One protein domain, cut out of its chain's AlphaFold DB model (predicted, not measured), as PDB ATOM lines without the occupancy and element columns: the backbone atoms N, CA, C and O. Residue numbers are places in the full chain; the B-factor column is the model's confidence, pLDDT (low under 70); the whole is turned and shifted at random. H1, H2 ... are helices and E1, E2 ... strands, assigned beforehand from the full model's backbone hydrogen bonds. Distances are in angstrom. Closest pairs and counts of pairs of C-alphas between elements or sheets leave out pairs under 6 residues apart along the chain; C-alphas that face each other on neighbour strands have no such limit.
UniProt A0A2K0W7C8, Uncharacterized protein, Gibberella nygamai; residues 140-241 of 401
ATOM      1  N   SER A 140     113.152  97.580  89.267       85.94
ATOM      2  CA  SER A 140     114.076  96.838  88.417       85.94
ATOM      3  C   SER A 140     115.107  96.123  89.294       85.94
ATOM      4  O   SER A 140     115.185  94.910  89.217       85.94
ATOM      5  N   LEU A 141     115.774  96.807  90.232       88.50
ATOM      6  CA  LEU A 141     116.702  96.185  91.192       88.50
ATOM      7  C   LEU A 141     116.041  95.104  92.066       88.50
ATOM      8  O   LEU A 141     116.666  94.090  92.376       88.50
ATOM      9  N   LEU A 142     114.779  95.287  92.471       87.81
ATOM     10  CA  LEU A 142     114.058  94.299  93.284       87.81
ATOM     11  C   LEU A 142     113.691  93.037  92.504       87.81
ATOM     12  O   LEU A 142     113.786  91.926  93.043       87.81
ATOM     13  N   ASN A 143     113.232  93.215  91.269       85.25
ATOM     14  CA  ASN A 143     112.709  92.146  90.426       85.25
ATOM     15  C   ASN A 143     113.763  91.560  89.486       85.25
ATOM     16  O   ASN A 143     113.463  90.584  88.799       85.25
ATOM     17  N   GLU A 144     114.971  92.126  89.450       82.31
ATOM     18  CA  GLU A 144     116.032  91.651  88.575       82.31
ATOM     19  C   GLU A 144     116.378  90.193  88.897       82.31
ATOM     20  O   GLU A 144     116.510  89.782  90.055       82.31
ATOM     21  N   THR A 145     116.482  89.405  87.831       82.31
ATOM     22  CA  THR A 145     116.825  87.976  87.874       82.31
ATOM     23  C   THR A 145     118.031  87.653  87.004       82.31
ATOM     24  O   THR A 145     118.497  86.516  87.013       82.31
ATOM     25  N   SER A 146     118.534  88.638  86.258       86.75
ATOM     26  CA  SER A 146     119.770  88.530  85.508       86.75
ATOM     27  C   SER A 146     120.953  88.330  86.450       86.75
ATOM     28  O   SER A 146     121.145  89.087  87.400       86.75
ATOM     29  N   ASP A 147     121.777  87.335  86.133       88.38
ATOM     30  CA  ASP A 147     123.074  87.117  86.772       88.38
ATOM     31  C   ASP A 147     124.199  87.922  86.084       88.38
ATOM     32  O   ASP A 147     125.368  87.757  86.430       88.38
ATOM     33  N   ASP A 148     123.868  88.771  85.099       93.69
ATOM     34  CA  ASP A 148     124.828  89.588  84.349       93.69
ATOM     35  C   ASP A 148     125.294  90.814  85.163       93.69
ATOM     36  O   ASP A 148     124.500  91.732  85.411       93.69
ATOM     37  N   PRO A 149     126.583  90.877  85.556       93.75
ATOM     38  CA  PRO A 149     127.112  91.998  86.320       93.75
ATOM     39  C   PRO A 149     127.109  93.329  85.572       93.75
ATOM     40  O   PRO A 149     127.004  94.372  86.218       93.75
ATOM     41  N   ASP A 150     127.249  93.316  84.243       93.00
ATOM     42  CA  ASP A 150     127.334  94.549  83.461       93.00
ATOM     43  C   ASP A 150     125.960  95.208  83.339       93.00
ATOM     44  O   ASP A 150     125.827  96.394  83.645       93.00
ATOM     45  N   HIS A 151     124.926  94.420  83.037       92.75
ATOM     46  CA  HIS A 151     123.533  94.872  83.088       92.75
ATOM     47  C   HIS A 151     123.162  95.414  84.472       92.75
ATOM     48  O   HIS A 151     122.622  96.511  84.594       92.75
ATOM     49  N   MET A 152     123.508  94.699  85.548       94.00
ATOM     50  CA  MET A 152     123.196  95.156  86.905       94.00
ATOM     51  C   MET A 152     123.878  96.489  87.255       94.00
ATOM     52  O   MET A 152     123.295  97.327  87.946       94.00
ATOM     53  N   ARG A 153     125.096  96.716  86.746       94.00
ATOM     54  CA  ARG A 153     125.800  97.995  86.890       94.00
ATOM     55  C   ARG A 153     124.986  99.142  86.296       94.00
ATOM     56  O   ARG A 153     124.815 100.169  86.951       94.00
ATOM     57  N   GLU A 154     124.460  98.952  85.088       92.62
ATOM     58  CA  GLU A 154     123.620  99.939  84.404       92.62
ATOM     59  C   GLU A 154     122.329 100.219  85.182       92.62
ATOM     60  O   GLU A 154     121.942 101.379  85.328       92.62
ATOM     61  N   VAL A 155     121.692  99.190  85.752       92.00
ATOM     62  CA  VAL A 155     120.475  99.363  86.565       92.00
ATOM     63  C   VAL A 155     120.760 100.173  87.838       92.00
ATOM     64  O   VAL A 155     119.978 101.063  88.175       92.00
ATOM     65  N   ILE A 156     121.883  99.925  88.527       93.56
ATOM     66  CA  ILE A 156     122.294 100.708  89.709       93.56
ATOM     67  C   ILE A 156     122.564 102.171  89.335       93.56
ATOM     68  O   ILE A 156     122.124 103.080  90.040       93.56
ATOM     69  N   LEU A 157     123.268 102.412  88.226       92.06
ATOM     70  CA  LEU A 157     123.541 103.770  87.751       92.06
ATOM     71  C   LEU A 157     122.240 104.499  87.397       92.06
ATOM     72  O   LEU A 157     122.024 105.611  87.869       92.06
ATOM     73  N   LYS A 158     121.328 103.838  86.677       87.81
ATOM     74  CA  LYS A 158     120.004 104.381  86.348       87.81
ATOM     75  C   LYS A 158     119.176 104.694  87.596       87.81
ATOM     76  O   LYS A 158     118.484 105.707  87.641       87.81
ATOM     77  N   PHE A 159     119.255 103.857  88.629       87.94
ATOM     78  CA  PHE A 159     118.615 104.137  89.913       87.94
ATOM     79  C   PHE A 159     119.129 105.435  90.538       87.94
ATOM     80  O   PHE A 159     118.335 106.250  91.008       87.94
ATOM     81  N   MET A 160     120.437 105.670  90.480       87.69
ATOM     82  CA  MET A 160     121.013 106.926  90.950       87.69
ATOM     83  C   MET A 160     120.686 108.118  90.049       87.69
ATOM     84  O   MET A 160     120.528 109.225  90.558       87.69
ATOM     85  N   GLU A 161     120.485 107.918  88.748       84.19
ATOM     86  CA  GLU A 161     119.964 108.966  87.863       84.19
ATOM     87  C   GLU A 161     118.517 109.345  88.213       84.19
ATOM     88  O   GLU A 161     118.182 110.530  88.231       84.19
ATOM     89  N   GLU A 162     117.668 108.364  88.537       79.44
ATOM     90  CA  GLU A 162     116.274 108.589  88.948       79.44
ATOM     91  C   GLU A 162     116.172 109.349  90.280       79.44
ATOM     92  O   GLU A 162     115.321 110.229  90.433       79.44
ATOM     93  N   VAL A 163     117.033 109.016  91.245       75.81
ATOM     94  CA  VAL A 163     117.041 109.629  92.583       75.81
ATOM     95  C   VAL A 163     117.811 110.962  92.608       75.81
ATOM     96  O   VAL A 163     117.489 111.853  93.402       75.81
ATOM     97  N   GLY A 164     118.801 111.133  91.731       73.50
ATOM     98  CA  GLY A 164     119.693 112.289  91.694       73.50
ATOM     99  C   GLY A 164     120.709 112.302  92.844       73.50
ATOM    100  O   GLY A 164     121.103 111.267  93.370       73.50
ATOM    101  N   GLU A 165     121.136 113.498  93.260       67.00
ATOM    102  CA  GLU A 165     122.098 113.677  94.369       67.00
ATOM    103  C   GLU A 165     121.479 113.467  95.766       67.00
ATOM    104  O   GLU A 165     122.146 113.643  96.787       67.00
ATOM    105  N   CYS A 166     120.192 113.130  95.843       64.88
ATOM    106  CA  CYS A 166     119.495 112.918  97.104       64.88
ATOM    107  C   CYS A 166     119.698 111.494  97.638       64.88
ATOM    108  O   CYS A 166     119.942 110.551  96.892       64.88
ATOM    109  N   VAL A 167     119.538 111.322  98.952       65.62
ATOM    110  CA  VAL A 167     119.444 109.982  99.546       65.62
ATOM    111  C   VAL A 167     118.168 109.314  99.018       65.62
ATOM    112  O   VAL A 167     117.099 109.933  99.106       65.62
ATOM    113  N   PRO A 168     118.239 108.077  98.488       71.25
ATOM    114  CA  PRO A 168     117.052 107.372  98.036       71.25
ATOM    115  C   PRO A 168     116.006 107.269  99.148       71.25
ATOM    116  O   PRO A 168     116.293 106.823 100.257       71.25
ATOM    117  N   GLN A 169     114.770 107.667  98.844       72.19
ATOM    118  CA  GLN A 169     113.654 107.604  99.799       72.19
ATOM    119  C   GLN A 169     112.962 106.231  99.818       72.19
ATOM    120  O   GLN A 169     111.947 106.041 100.486       72.19
ATOM    121  N   PHE A 170     113.503 105.270  99.071       76.56
ATOM    122  CA  PHE A 170     113.081 103.878  99.103       76.56
ATOM    123  C   PHE A 170     113.669 103.146 100.319       76.56
ATOM    124  O   PHE A 170     114.741 103.519 100.804       76.56
ATOM    125  N   PRO A 171     113.038 102.057 100.789       81.69
ATOM    126  CA  PRO A 171     113.645 101.214 101.810       81.69
ATOM    127  C   PRO A 171     114.856 100.455 101.241       81.69
ATOM    128  O   PRO A 171     114.752  99.774 100.221       81.69
ATOM    129  N   ALA A 172     116.003 100.532 101.919       86.94
ATOM    130  CA  ALA A 172     117.221  99.810 101.529       86.94
ATOM    131  C   ALA A 172     117.148  98.306 101.839       86.94
ATOM    132  O   ALA A 172     117.673  97.480 101.094       86.94
ATOM    133  N   THR A 173     116.453  97.938 102.921       88.81
ATOM    134  CA  THR A 173     116.415  96.576 103.481       88.81
ATOM    135  C   THR A 173     116.091  95.473 102.462       88.81
ATOM    136  O   THR A 173     116.772  94.448 102.473       88.81
ATOM    137  N   PRO A 174     115.117  95.636 101.539       88.88
ATOM    138  CA  PRO A 174     114.852  94.618 100.525       88.88
ATOM    139  C   PRO A 174     116.050  94.363  99.596       88.88
ATOM    140  O   PRO A 174     116.329  93.209  99.266       88.88
ATOM    141  N   LEU A 175     116.790  95.412  99.217       90.50
ATOM    142  CA  LEU A 175     117.957  95.297  98.339       90.50
ATOM    143  C   LEU A 175     119.201  94.772  99.056       90.50
ATOM    144  O   LEU A 175     120.002  94.094  98.424       90.50
ATOM    145  N   GLN A 176     119.342  95.001 100.365       91.19
ATOM    146  CA  GLN A 176     120.477  94.472 101.136       91.19
ATOM    147  C   GLN A 176     120.586  92.939 101.031       91.19
ATOM    148  O   GLN A 176     121.688  92.394 100.956       91.19
ATOM    149  N   THR A 177     119.445  92.245 100.948       90.00
ATOM    150  CA  THR A 177     119.380  90.776 100.817       90.00
ATOM    151  C   THR A 177     119.568  90.262  99.387       90.00
ATOM    152  O   THR A 177     119.735  89.059  99.169       90.00
ATOM    153  N   LYS A 178     119.520  91.148  98.387       92.75
ATOM    154  CA  LYS A 178     119.552  90.787  96.968       92.75
ATOM    155  C   LYS A 178     120.978  90.762  96.441       92.75
ATOM    156  O   LYS A 178     121.828  91.546  96.850       92.75
ATOM    157  N   LYS A 179     121.229  89.872  95.481       94.56
ATOM    158  CA  LYS A 179     122.506  89.793  94.770       94.56
ATOM    159  C   LYS A 179     122.537  90.805  93.629       94.56
ATOM    160  O   LYS A 179     122.299  90.443  92.487       94.56
ATOM    161  N   ILE A 180     122.781  92.069  93.961       94.75
ATOM    162  CA  ILE A 180     122.819  93.171  92.983       94.75
ATOM    163  C   ILE A 180     124.197  93.817  92.872       94.75
ATOM    164  O   ILE A 180     124.440  94.595  91.963       94.75
ATOM    165  N   LEU A 181     125.117  93.533  93.791       96.44
ATOM    166  CA  LEU A 181     126.406  94.213  93.836       96.44
ATOM    167  C   LEU A 181     127.409  93.448  92.968       96.44
ATOM    168  O   LEU A 181     127.753  92.319  93.323       96.44
ATOM    169  N   PRO A 182     127.898  94.013  91.850       97.00
ATOM    170  CA  PRO A 182     128.915  93.351  91.047       97.00
ATOM    171  C   PRO A 182     130.245  93.389  91.800       97.00
ATOM    172  O   PRO A 182     130.817  94.454  92.020       97.00
ATOM    173  N   VAL A 183     130.749  92.226  92.205       97.06
ATOM    174  CA  VAL A 183     132.003  92.097  92.953       97.06
ATOM    175  C   VAL A 183     133.016  91.348  92.105       97.06
ATOM    176  O   VAL A 183     132.753  90.249  91.624       97.06
ATOM    177  N   TRP A 184     134.177  91.960  91.917       95.69
ATOM    178  CA  TRP A 184     135.344  91.362  91.294       95.69
ATOM    179  C   TRP A 184     136.078  90.497  92.324       95.69
ATOM    180  O   TRP A 184     136.405  90.968  93.415       95.69
ATOM    181  N   HIS A 185     136.299  89.228  91.997       95.06
ATOM    182  CA  HIS A 185     136.942  88.240  92.855       95.06
ATOM    183  C   HIS A 185     138.417  88.033  92.477       95.06
ATOM    184  O   HIS A 185     138.783  88.192  91.313       95.06
ATOM    185  N   PRO A 186     139.265  87.581  93.424       93.00
ATOM    186  CA  PRO A 186     140.682  87.295  93.166       93.00
ATOM    187  C   PRO A 186     140.965  86.300  92.028       93.00
ATOM    188  O   PRO A 186     142.065  86.280  91.482       93.00
ATOM    189  N   ASP A 187     139.996  85.456  91.667       91.94
ATOM    190  CA  ASP A 187     140.103  84.512  90.548       91.94
ATOM    191  C   ASP A 187     139.853  85.155  89.169       91.94
ATOM    192  O   ASP A 187     139.929  84.474  88.145       91.94
ATOM    193  N   GLY A 188     139.581  86.462  89.136       91.00
ATOM    194  CA  GLY A 188     139.291  87.233  87.933       91.00
ATOM    195  C   GLY A 188     137.819  87.236  87.527       91.00
ATOM    196  O   GLY A 188     137.482  87.853  86.515       91.00
ATOM    197  N   THR A 189     136.939  86.561  88.274       94.44
ATOM    198  CA  THR A 189     135.502  86.534  87.978       94.44
ATOM    199  C   THR A 189     134.778  87.736  88.577       94.44
ATOM    200  O   THR A 189     135.186  88.290  89.596       94.44
ATOM    201  N   VAL A 190     133.680  88.145  87.941       96.12
ATOM    202  CA  VAL A 190     132.753  89.134  88.499       96.12
ATOM    203  C   VAL A 190     131.454  88.418  88.816       96.12
ATOM    204  O   VAL A 190     130.869  87.787  87.938       96.12
ATOM    205  N   VAL A 191     131.015  88.507  90.068       95.94
ATOM    206  CA  VAL A 191     129.819  87.821  90.557       95.94
ATOM    207  C   VAL A 191     128.917  88.818  91.265       95.94
ATOM    208  O   VAL A 191     129.381  89.662  92.032       95.94
ATOM    209  N   LEU A 192     127.612  88.699  91.027       96.62
ATOM    210  CA  LEU A 192     126.614  89.459  91.761       96.62
ATOM    211  C   LEU A 192     126.482  88.946  93.200       96.62
ATOM    212  O   LEU A 192     126.191  87.774  93.457       96.62
ATOM    213  N   CYS A 193     126.691  89.851  94.147       95.81
ATOM    214  CA  CYS A 193     126.719  89.593  95.578       95.81
ATOM    215  C   CYS A 193     125.672  90.427  96.318       95.81
ATOM    216  O   CYS A 193     125.216  91.461  95.827       95.81
ATOM    217  N   SER A 194     125.277  89.958  97.502       95.25
ATOM    218  CA  SER A 194     124.499  90.756  98.451       95.25
ATOM    219  C   SER A 194     125.424  91.553  99.365       95.25
ATOM    220  O   SER A 194     126.649  91.405  99.320       95.25
ATOM    221  N   VAL A 195     124.830  92.386 100.221       95.69
ATOM    222  CA  VAL A 195     125.568  93.131 101.246       95.69
ATOM    223  C   VAL A 195     126.283  92.188 102.223       95.69
ATOM    224  O   VAL A 195     127.338  92.541 102.739       95.69
ATOM    225  N   ASP A 196     125.795  90.964 102.424       94.69
ATOM    226  CA  ASP A 196     126.423  89.988 103.329       94.69
ATOM    227  C   ASP A 196     127.801  89.501 102.856       94.69
ATOM    228  O   ASP A 196     128.587  88.994 103.657       94.69
ATOM    229  N   THR A 197     128.117  89.631 101.563       96.06
ATOM    230  CA  THR A 197     129.451  89.292 101.062       96.06
ATOM    231  C   THR A 197     130.460  90.315 101.565       96.06
ATOM    232  O   THR A 197     130.267  91.515 101.386       96.06
ATOM    233  N   ASP A 198     131.574  89.850 102.124       95.81
ATOM    234  CA  ASP A 198     132.695  90.715 102.478       95.81
ATOM    235  C   ASP A 198     133.471  91.133 101.213       95.81
ATOM    236  O   ASP A 198     134.030  90.294 100.501       95.81
ATOM    237  N   PHE A 199     133.448  92.427 100.894       96.50
ATOM    238  CA  PHE A 199     134.123  93.050  99.753       96.50
ATOM    239  C   PHE A 199     134.537  94.482 100.115       96.50
ATOM    240  O   PHE A 199     133.944  95.097 101.001       96.50
ATOM    241  N   ALA A 200     135.510  95.039  99.394       96.56
ATOM    242  CA  ALA A 200     135.955  96.419  99.578       96.56
ATOM    243  C   ALA A 200     135.463  97.361  98.464       96.56
ATOM    244  O   ALA A 200     135.251  96.945  97.325       96.56
ATOM    245  N   ILE A 201     135.339  98.655  98.768       97.00
ATOM    246  CA  ILE A 201     134.999  99.716  97.805       97.00
ATOM    247  C   ILE A 201     136.268 100.499  97.440       97.00
ATOM    248  O   ILE A 201     136.924 101.089  98.302       97.00
ATOM    249  N   ALA A 202     136.620 100.527  96.153       94.25
ATOM    250  CA  ALA A 202     137.865 101.113  95.653       94.25
ATOM    251  C   ALA A 202     137.831 102.653  95.523       94.25
ATOM    252  O   ALA A 202     137.963 103.213  94.437       94.25
ATOM    253  N   ASP A 203     137.733 103.366  96.646       92.62
ATOM    254  CA  ASP A 203     137.727 104.839  96.689       92.62
ATOM    255  C   ASP A 203     139.117 105.477  96.457       92.62
ATOM    256  O   ASP A 203     139.249 106.673  96.168       92.62
ATOM    257  N   ARG A 204     140.186 104.677  96.560       88.75
ATOM    258  CA  ARG A 204     141.577 105.088  96.333       88.75
ATOM    259  C   ARG A 204     142.258 104.159  95.335       88.75
ATOM    260  O   ARG A 204     142.741 103.089  95.694       88.75
ATOM    261  N   LYS A 205     142.414 104.634  94.095       88.69
ATOM    262  CA  LYS A 205     143.104 103.900  93.019       88.69
ATOM    263  C   LYS A 205     144.487 103.340  93.415       88.69
ATOM    264  O   LYS A 205     144.745 102.189  93.086       88.69
ATOM    265  N   PRO A 206     145.369 104.069  94.137       88.88
ATOM    266  CA  PRO A 206     146.655 103.508  94.556       88.88
ATOM    267  C   PRO A 206     146.530 102.301  95.496       88.88
ATOM    268  O   PRO A 206     147.293 101.354  95.349       88.88
ATOM    269  N   LEU A 207     145.568 102.314  96.428       90.75
ATOM    270  CA  LEU A 207     145.338 101.189  97.344       90.75
ATOM    271  C   LEU A 207     144.776  99.983  96.594       90.75
ATOM    272  O   LEU A 207     145.248  98.868  96.797       90.75
ATOM    273  N   ALA A 208     143.829 100.223  95.682       90.50
ATOM    274  CA  ALA A 208     143.259  99.177  94.840       90.50
ATOM    275  C   ALA A 208     144.341  98.470  94.009       90.50
ATOM    276  O   ALA A 208     144.372  97.251  93.976       90.50
ATOM    277  N   ILE A 209     145.282  99.223  93.422       90.81
ATOM    278  CA  ILE A 209     146.405  98.657  92.651       90.81
ATOM    279  C   ILE A 209     147.336  97.809  93.532       90.81
ATOM    280  O   ILE A 209     147.831  96.778  93.088       90.81
ATOM    281  N   LEU A 210     147.612  98.234  94.769       90.81
ATOM    282  CA  LEU A 210     148.517  97.505  95.667       90.81
ATOM    283  C   LEU A 210     147.937  96.167  96.144       90.81
ATOM    284  O   LEU A 210     148.697  95.237  96.405       90.81
ATOM    285  N   LEU A 211     146.613  96.086  96.266       89.81
ATOM    286  CA  LEU A 211     145.878  94.899  96.716       89.81
ATOM    287  C   LEU A 211     145.240  94.122  95.551       89.81
ATOM    288  O   LEU A 211     144.493  93.169  95.774       89.81
ATOM    289  N   ASP A 212     145.537  94.531  94.317       81.38
ATOM    290  CA  ASP A 212     144.911  94.020  93.105       81.38
ATOM    291  C   ASP A 212     145.056  92.496  92.989       81.38
ATOM    292  O   ASP A 212     146.065  91.907  93.392       81.38
ATOM    293  N   ASN A 213     144.031  91.838  92.449       83.56
ATOM    294  CA  ASN A 213     143.944  90.374  92.325       83.56
ATOM    295  C   ASN A 213     144.040  89.571  93.639       83.56
ATOM    296  O   ASN A 213     144.084  88.345  93.590       83.56
ATOM    297  N   SER A 214     144.065  90.220  94.808       90.50
ATOM    298  CA  SER A 214     144.231  89.540  96.105       90.50
ATOM    299  C   SER A 214     142.998  89.631  96.999       90.50
ATOM    300  O   SER A 214     142.866  88.842  97.930       90.50
ATOM    301  N   ILE A 215     142.096  90.573  96.720       95.25
ATOM    302  CA  ILE A 215     140.893  90.846  97.510       95.25
ATOM    303  C   ILE A 215     139.659  90.946  96.611       95.25
ATOM    304  O   ILE A 215     139.768  91.191  95.410       95.25
ATOM    305  N   LYS A 216     138.479  90.781  97.206       97.06
ATOM    306  CA  LYS A 216     137.191  91.067  96.575       97.06
ATOM    307  C   LYS A 216     136.944  92.573  96.574       97.06
ATOM    308  O   LYS A 216     137.002  93.202  97.636       97.06
ATOM    309  N   ILE A 217     136.641  93.138  95.410       96.00
ATOM    310  CA  ILE A 217     136.431  94.580  95.218       96.00
ATOM    311  C   ILE A 217     135.129  94.811  94.459       96.00
ATOM    312  O   ILE A 217     134.845  94.119  93.488       96.00
ATOM    313  N   LEU A 218     134.345  95.803  94.869       96.69
ATOM    314  CA  LEU A 218     133.168  96.232  94.121       96.69
ATOM    315  C   LEU A 218     133.578  96.749  92.726       96.69
ATOM    316  O   LEU A 218     134.413  97.646  92.609       96.69
ATOM    317  N   ASN A 219     132.993  96.183  91.670       95.31
ATOM    318  CA  ASN A 219     133.413  96.370  90.282       95.31
ATOM    319  C   ASN A 219     132.827  97.646  89.645       95.31
ATOM    320  O   ASN A 219     131.998  97.588  88.730       95.31
ATOM    321  N   PHE A 220     133.287  98.789  90.148       94.44
ATOM    322  CA  PHE A 220     133.040 100.127  89.616       94.44
ATOM    323  C   PHE A 220     134.359 100.882  89.472       94.44
ATOM    324  O   PHE A 220     135.310 100.650  90.227       94.44
ATOM    325  N   ASP A 221     134.422 101.809  88.518       92.25
ATOM    326  CA  ASP A 221     135.569 102.700  88.421       92.25
ATOM    327  C   ASP A 221     135.519 103.821  89.478       92.25
ATOM    328  O   ASP A 221     134.556 103.979  90.227       92.25
ATOM    329  N   LEU A 222     136.588 104.616  89.583       90.75
ATOM    330  CA  LEU A 222     136.663 105.676  90.594       90.75
ATOM    331  C   LEU A 222     135.640 106.806  90.366       90.75
ATOM    332  O   LEU A 222     135.282 107.495  91.322       90.75
ATOM    333  N   GLY A 223     135.232 107.052  89.121       91.88
ATOM    334  CA  GLY A 223     134.193 108.025  88.790       91.88
ATOM    335  C   GLY A 223     132.836 107.539  89.281       91.88
ATOM    336  O   GLY A 223     132.182 108.247  90.046       91.88
ATOM    337  N   ASP A 224     132.495 106.299  88.943       93.69
ATOM    338  CA  ASP A 224     131.269 105.633  89.375       93.69
ATOM    339  C   ASP A 224     131.196 105.525  90.900       93.69
ATOM    340  O   ASP A 224     130.196 105.900  91.494       93.69
ATOM    341  N   VAL A 225     132.277 105.107  91.571       93.88
ATOM    342  CA  VAL A 225     132.327 105.021  93.044       93.88
ATOM    343  C   VAL A 225     132.021 106.369  93.705       93.88
ATOM    344  O   VAL A 225     131.395 106.412  94.762       93.88
ATOM    345  N   ARG A 226     132.455 107.483  93.107       91.31
ATOM    346  CA  ARG A 226     132.149 108.826  93.629       91.31
ATOM    347  C   ARG A 226     130.700 109.212  93.379       91.31
ATOM    348  O   ARG A 226     130.078 109.787  94.264       91.31
ATOM    349  N   TYR A 227     130.188 108.909  92.191       91.06
ATOM    350  CA  TYR A 227     128.801 109.175  91.825       91.06
ATOM    351  C   TYR A 227     127.820 108.366  92.689       91.06
ATOM    352  O   TYR A 227     126.834 108.900  93.187       91.06
ATOM    353  N   LEU A 228     128.151 107.105  92.959       93.62
ATOM    354  CA  LEU A 228     127.372 106.166  93.764       93.62
ATOM    355  C   LEU A 228     127.581 106.335  95.277       93.62
ATOM    356  O   LEU A 228     127.105 105.514  96.057       93.62
ATOM    357  N   TRP A 229     128.264 107.384  95.739       91.88
ATOM    358  CA  TRP A 229     128.490 107.562  97.175       91.88
ATOM    359  C   TRP A 229     127.186 107.604  98.000       91.88
ATOM    360  O   TRP A 229     127.097 106.858  98.981       91.88
ATOM    361  N   PRO A 230     126.134 108.347  97.591       90.62
ATOM    362  CA  PRO A 230     124.855 108.331  98.306       90.62
ATOM    363  C   PRO A 230     124.187 106.947  98.310       90.62
ATOM    364  O   PRO A 230     123.520 106.589  99.279       90.62
ATOM    365  N   PHE A 231     124.397 106.140  97.263       92.62
ATOM    366  CA  PHE A 231     123.914 104.756  97.193       92.62
ATOM    367  C   PHE A 231     124.585 103.867  98.245       92.62
ATOM    368  O   PHE A 231     123.912 103.084  98.912       92.62
ATOM    369  N   PHE A 232     125.901 104.000  98.425       93.94
ATOM    370  CA  PHE A 232     126.649 103.220  99.414       93.94
ATOM    371  C   PHE A 232     126.302 103.606 100.852       93.94
ATOM    372  O   PHE A 232     126.257 102.733 101.720       93.94
ATOM    373  N   GLU A 233     126.046 104.891 101.110       91.88
ATOM    374  CA  GLU A 233     125.539 105.353 102.407       91.88
ATOM    375  C   GLU A 233     124.137 104.804 102.672       91.88
ATOM    376  O   GLU A 233     123.885 104.264 103.747       91.88
ATOM    377  N   TRP A 234     123.253 104.866 101.675       91.75
ATOM    378  CA  TRP A 234     121.887 104.355 101.770       91.75
ATOM    379  C   TRP A 234     121.810 102.834 101.966       91.75
ATOM    380  O   TRP A 234     120.964 102.362 102.720       91.75
ATOM    381  N   LEU A 235     122.706 102.063 101.341       93.88
ATOM    382  CA  LEU A 235     122.824 100.617 101.568       93.88
ATOM    383  C   LEU A 235     123.564 100.241 102.862       93.88
ATOM    384  O   LEU A 235     123.621  99.052 103.175       93.88
ATOM    385  N   GLU A 236     124.106 101.214 103.599       94.19
ATOM    386  CA  GLU A 236     124.904 101.009 104.818       94.19
ATOM    387  C   GLU A 236     126.198 100.203 104.580       94.19
ATOM    388  O   GLU A 236     126.587  99.362 105.386       94.19
ATOM    389  N   ILE A 237     126.885 100.458 103.459       95.62
ATOM    390  CA  ILE A 237     128.153  99.791 103.084       95.62
ATOM    391  C   ILE A 237     129.324 100.761 102.865       95.62
ATOM    392  O   ILE A 237     130.406 100.358 102.440       95.62
ATOM    393  N   ALA A 238     129.119 102.055 103.120       92.50
ATOM    394  CA  ALA A 238     130.112 103.107 102.883       92.50
ATOM    395  C   ALA A 238     131.396 102.966 103.730       92.50
ATOM    396  O   ALA A 238     132.445 103.520 103.386       92.50
ATOM    397  N   ASP A 239     131.334 102.225 104.832       92.88
ATOM    398  CA  ASP A 239     132.468 101.902 105.697       92.88
ATOM    399  C   ASP A 239     133.439 100.890 105.066       92.88
ATOM    400  O   ASP A 239     134.597 100.828 105.466       92.88
ATOM    401  N   ARG A 240     133.040 100.183 104.003       95.50
ATOM    402  CA  ARG A 240     133.878  99.199 103.288       95.50
ATOM    403  C   ARG A 240     134.920  99.809 102.352       95.50
ATOM    404  O   ARG A 240     135.553  99.107 101.560       95.50
ATOM    405  N   ARG A 241     135.076 101.131 102.361       94.31
ATOM    406  CA  ARG A 241     136.035 101.826 101.495       94.31
ATOM    407  C   ARG A 241     137.476 101.475 101.857       94.31
ATOM    408  O   ARG A 241     137.837 101.415 103.032       94.31
TER     409      ARG A 241
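What this domain is: This is residues 140 to 241 of the 401 residues of an uncharacterized protein of Gibberella nygamai (UniProt A0A2K0W7C8). What does the model look like? The short strand hairpin E1 and E2 meets the first half of the long helix H2, with E1 near the middle of a small compact body. Short helices H1 and H3 lie at one end, H4 at the opposite end, and H5 and H6 on the side away from the hairpin. What is it built of? The printed part has 102 residues, mostly helix by its named elements, in the order H1 H2 H3 E1 E2 H4 H5 H6; under half of the residues are in named elements, and the two strands are antiparallel. How large is it? It is compact, with a radius of gyration of the C-alphas of 12.9 A and spans of 36 by 27 by 21 A.

How they stand to each other: What does the first helix touch? H1, residues 140 to 143, touches residues 152 to 156 of H2, residues 149 to 163; the closest C-alphas, of Leu 141 and Val 155, are 6.8 A apart. H1 only just touches H3, residues 173 to 176, with 3 pairs of C-alphas within 8 A, the closest those of Leu 142 and Leu 175 at 6.5 A. How do the strands pair? E1, residues 181 to 184, and E2, residues 190 to 193, form an antiparallel hairpin at 144 degrees, with N 181 and O 193 2.9 A apart and N 193 and O 181 2.8 A apart, within hydrogen-bond range. The closest C-alphas of H2 and E1 are those of Pro 149 and Pro 182, 5.2 A apart, and residues 183 to 184 of E1 also pair, antiparallel, with residues 217 to 218. Where are the later helices? H4, residues 205 to 210, is close to but not clearly touching H5, residues 222 to 227, the closest C-alphas being those of Lys 205 and Leu 222 at 7.1 A, with a steep tilt of 45 degrees, opposite ways. H5 is near H2, with 5 pairs of C-alphas within 10 A, and meets H6, residues 229 to 234, only through their link. H6 is close to but not clearly touching H2, the closest C-alphas being those of Met 160 and Phe 231 at 7.2 A, and their lines are about perpendicular at 84 degrees. Are the helix backbones complete? In H2, H4, H5 and H6 every O i to N i+4 pair is within hydrogen-bond range; H1 and H3 are too short for such a pair, and each has its one O i to N i+3 pair within range.

Where its parts are: Where do the first and last elements stand? H1 begins at C-alpha 140, (114.076, 96.838, 88.417), and H6 ends at C-alpha 234, (121.887, 104.355, 101.770). Which elements are longest? H2 begins at C-alpha 149, (127.112, 91.998, 86.320), and measures 21.2 A from first to last C-alpha; E1 measures 9.7 A and E2 9.3 A.

The domain as a whole: How far does it reach, and is it cut? The two C-alphas farthest apart, of Asn 143 and Leu 210, are 36.6 A apart, and the printed part has no cut. Which links are long, and where is confidence low? The links E2 to H4 and H4 to H5 are long, and residues 165 to 167 have pLDDT under 70, against a mean of 90.2 over the printed part.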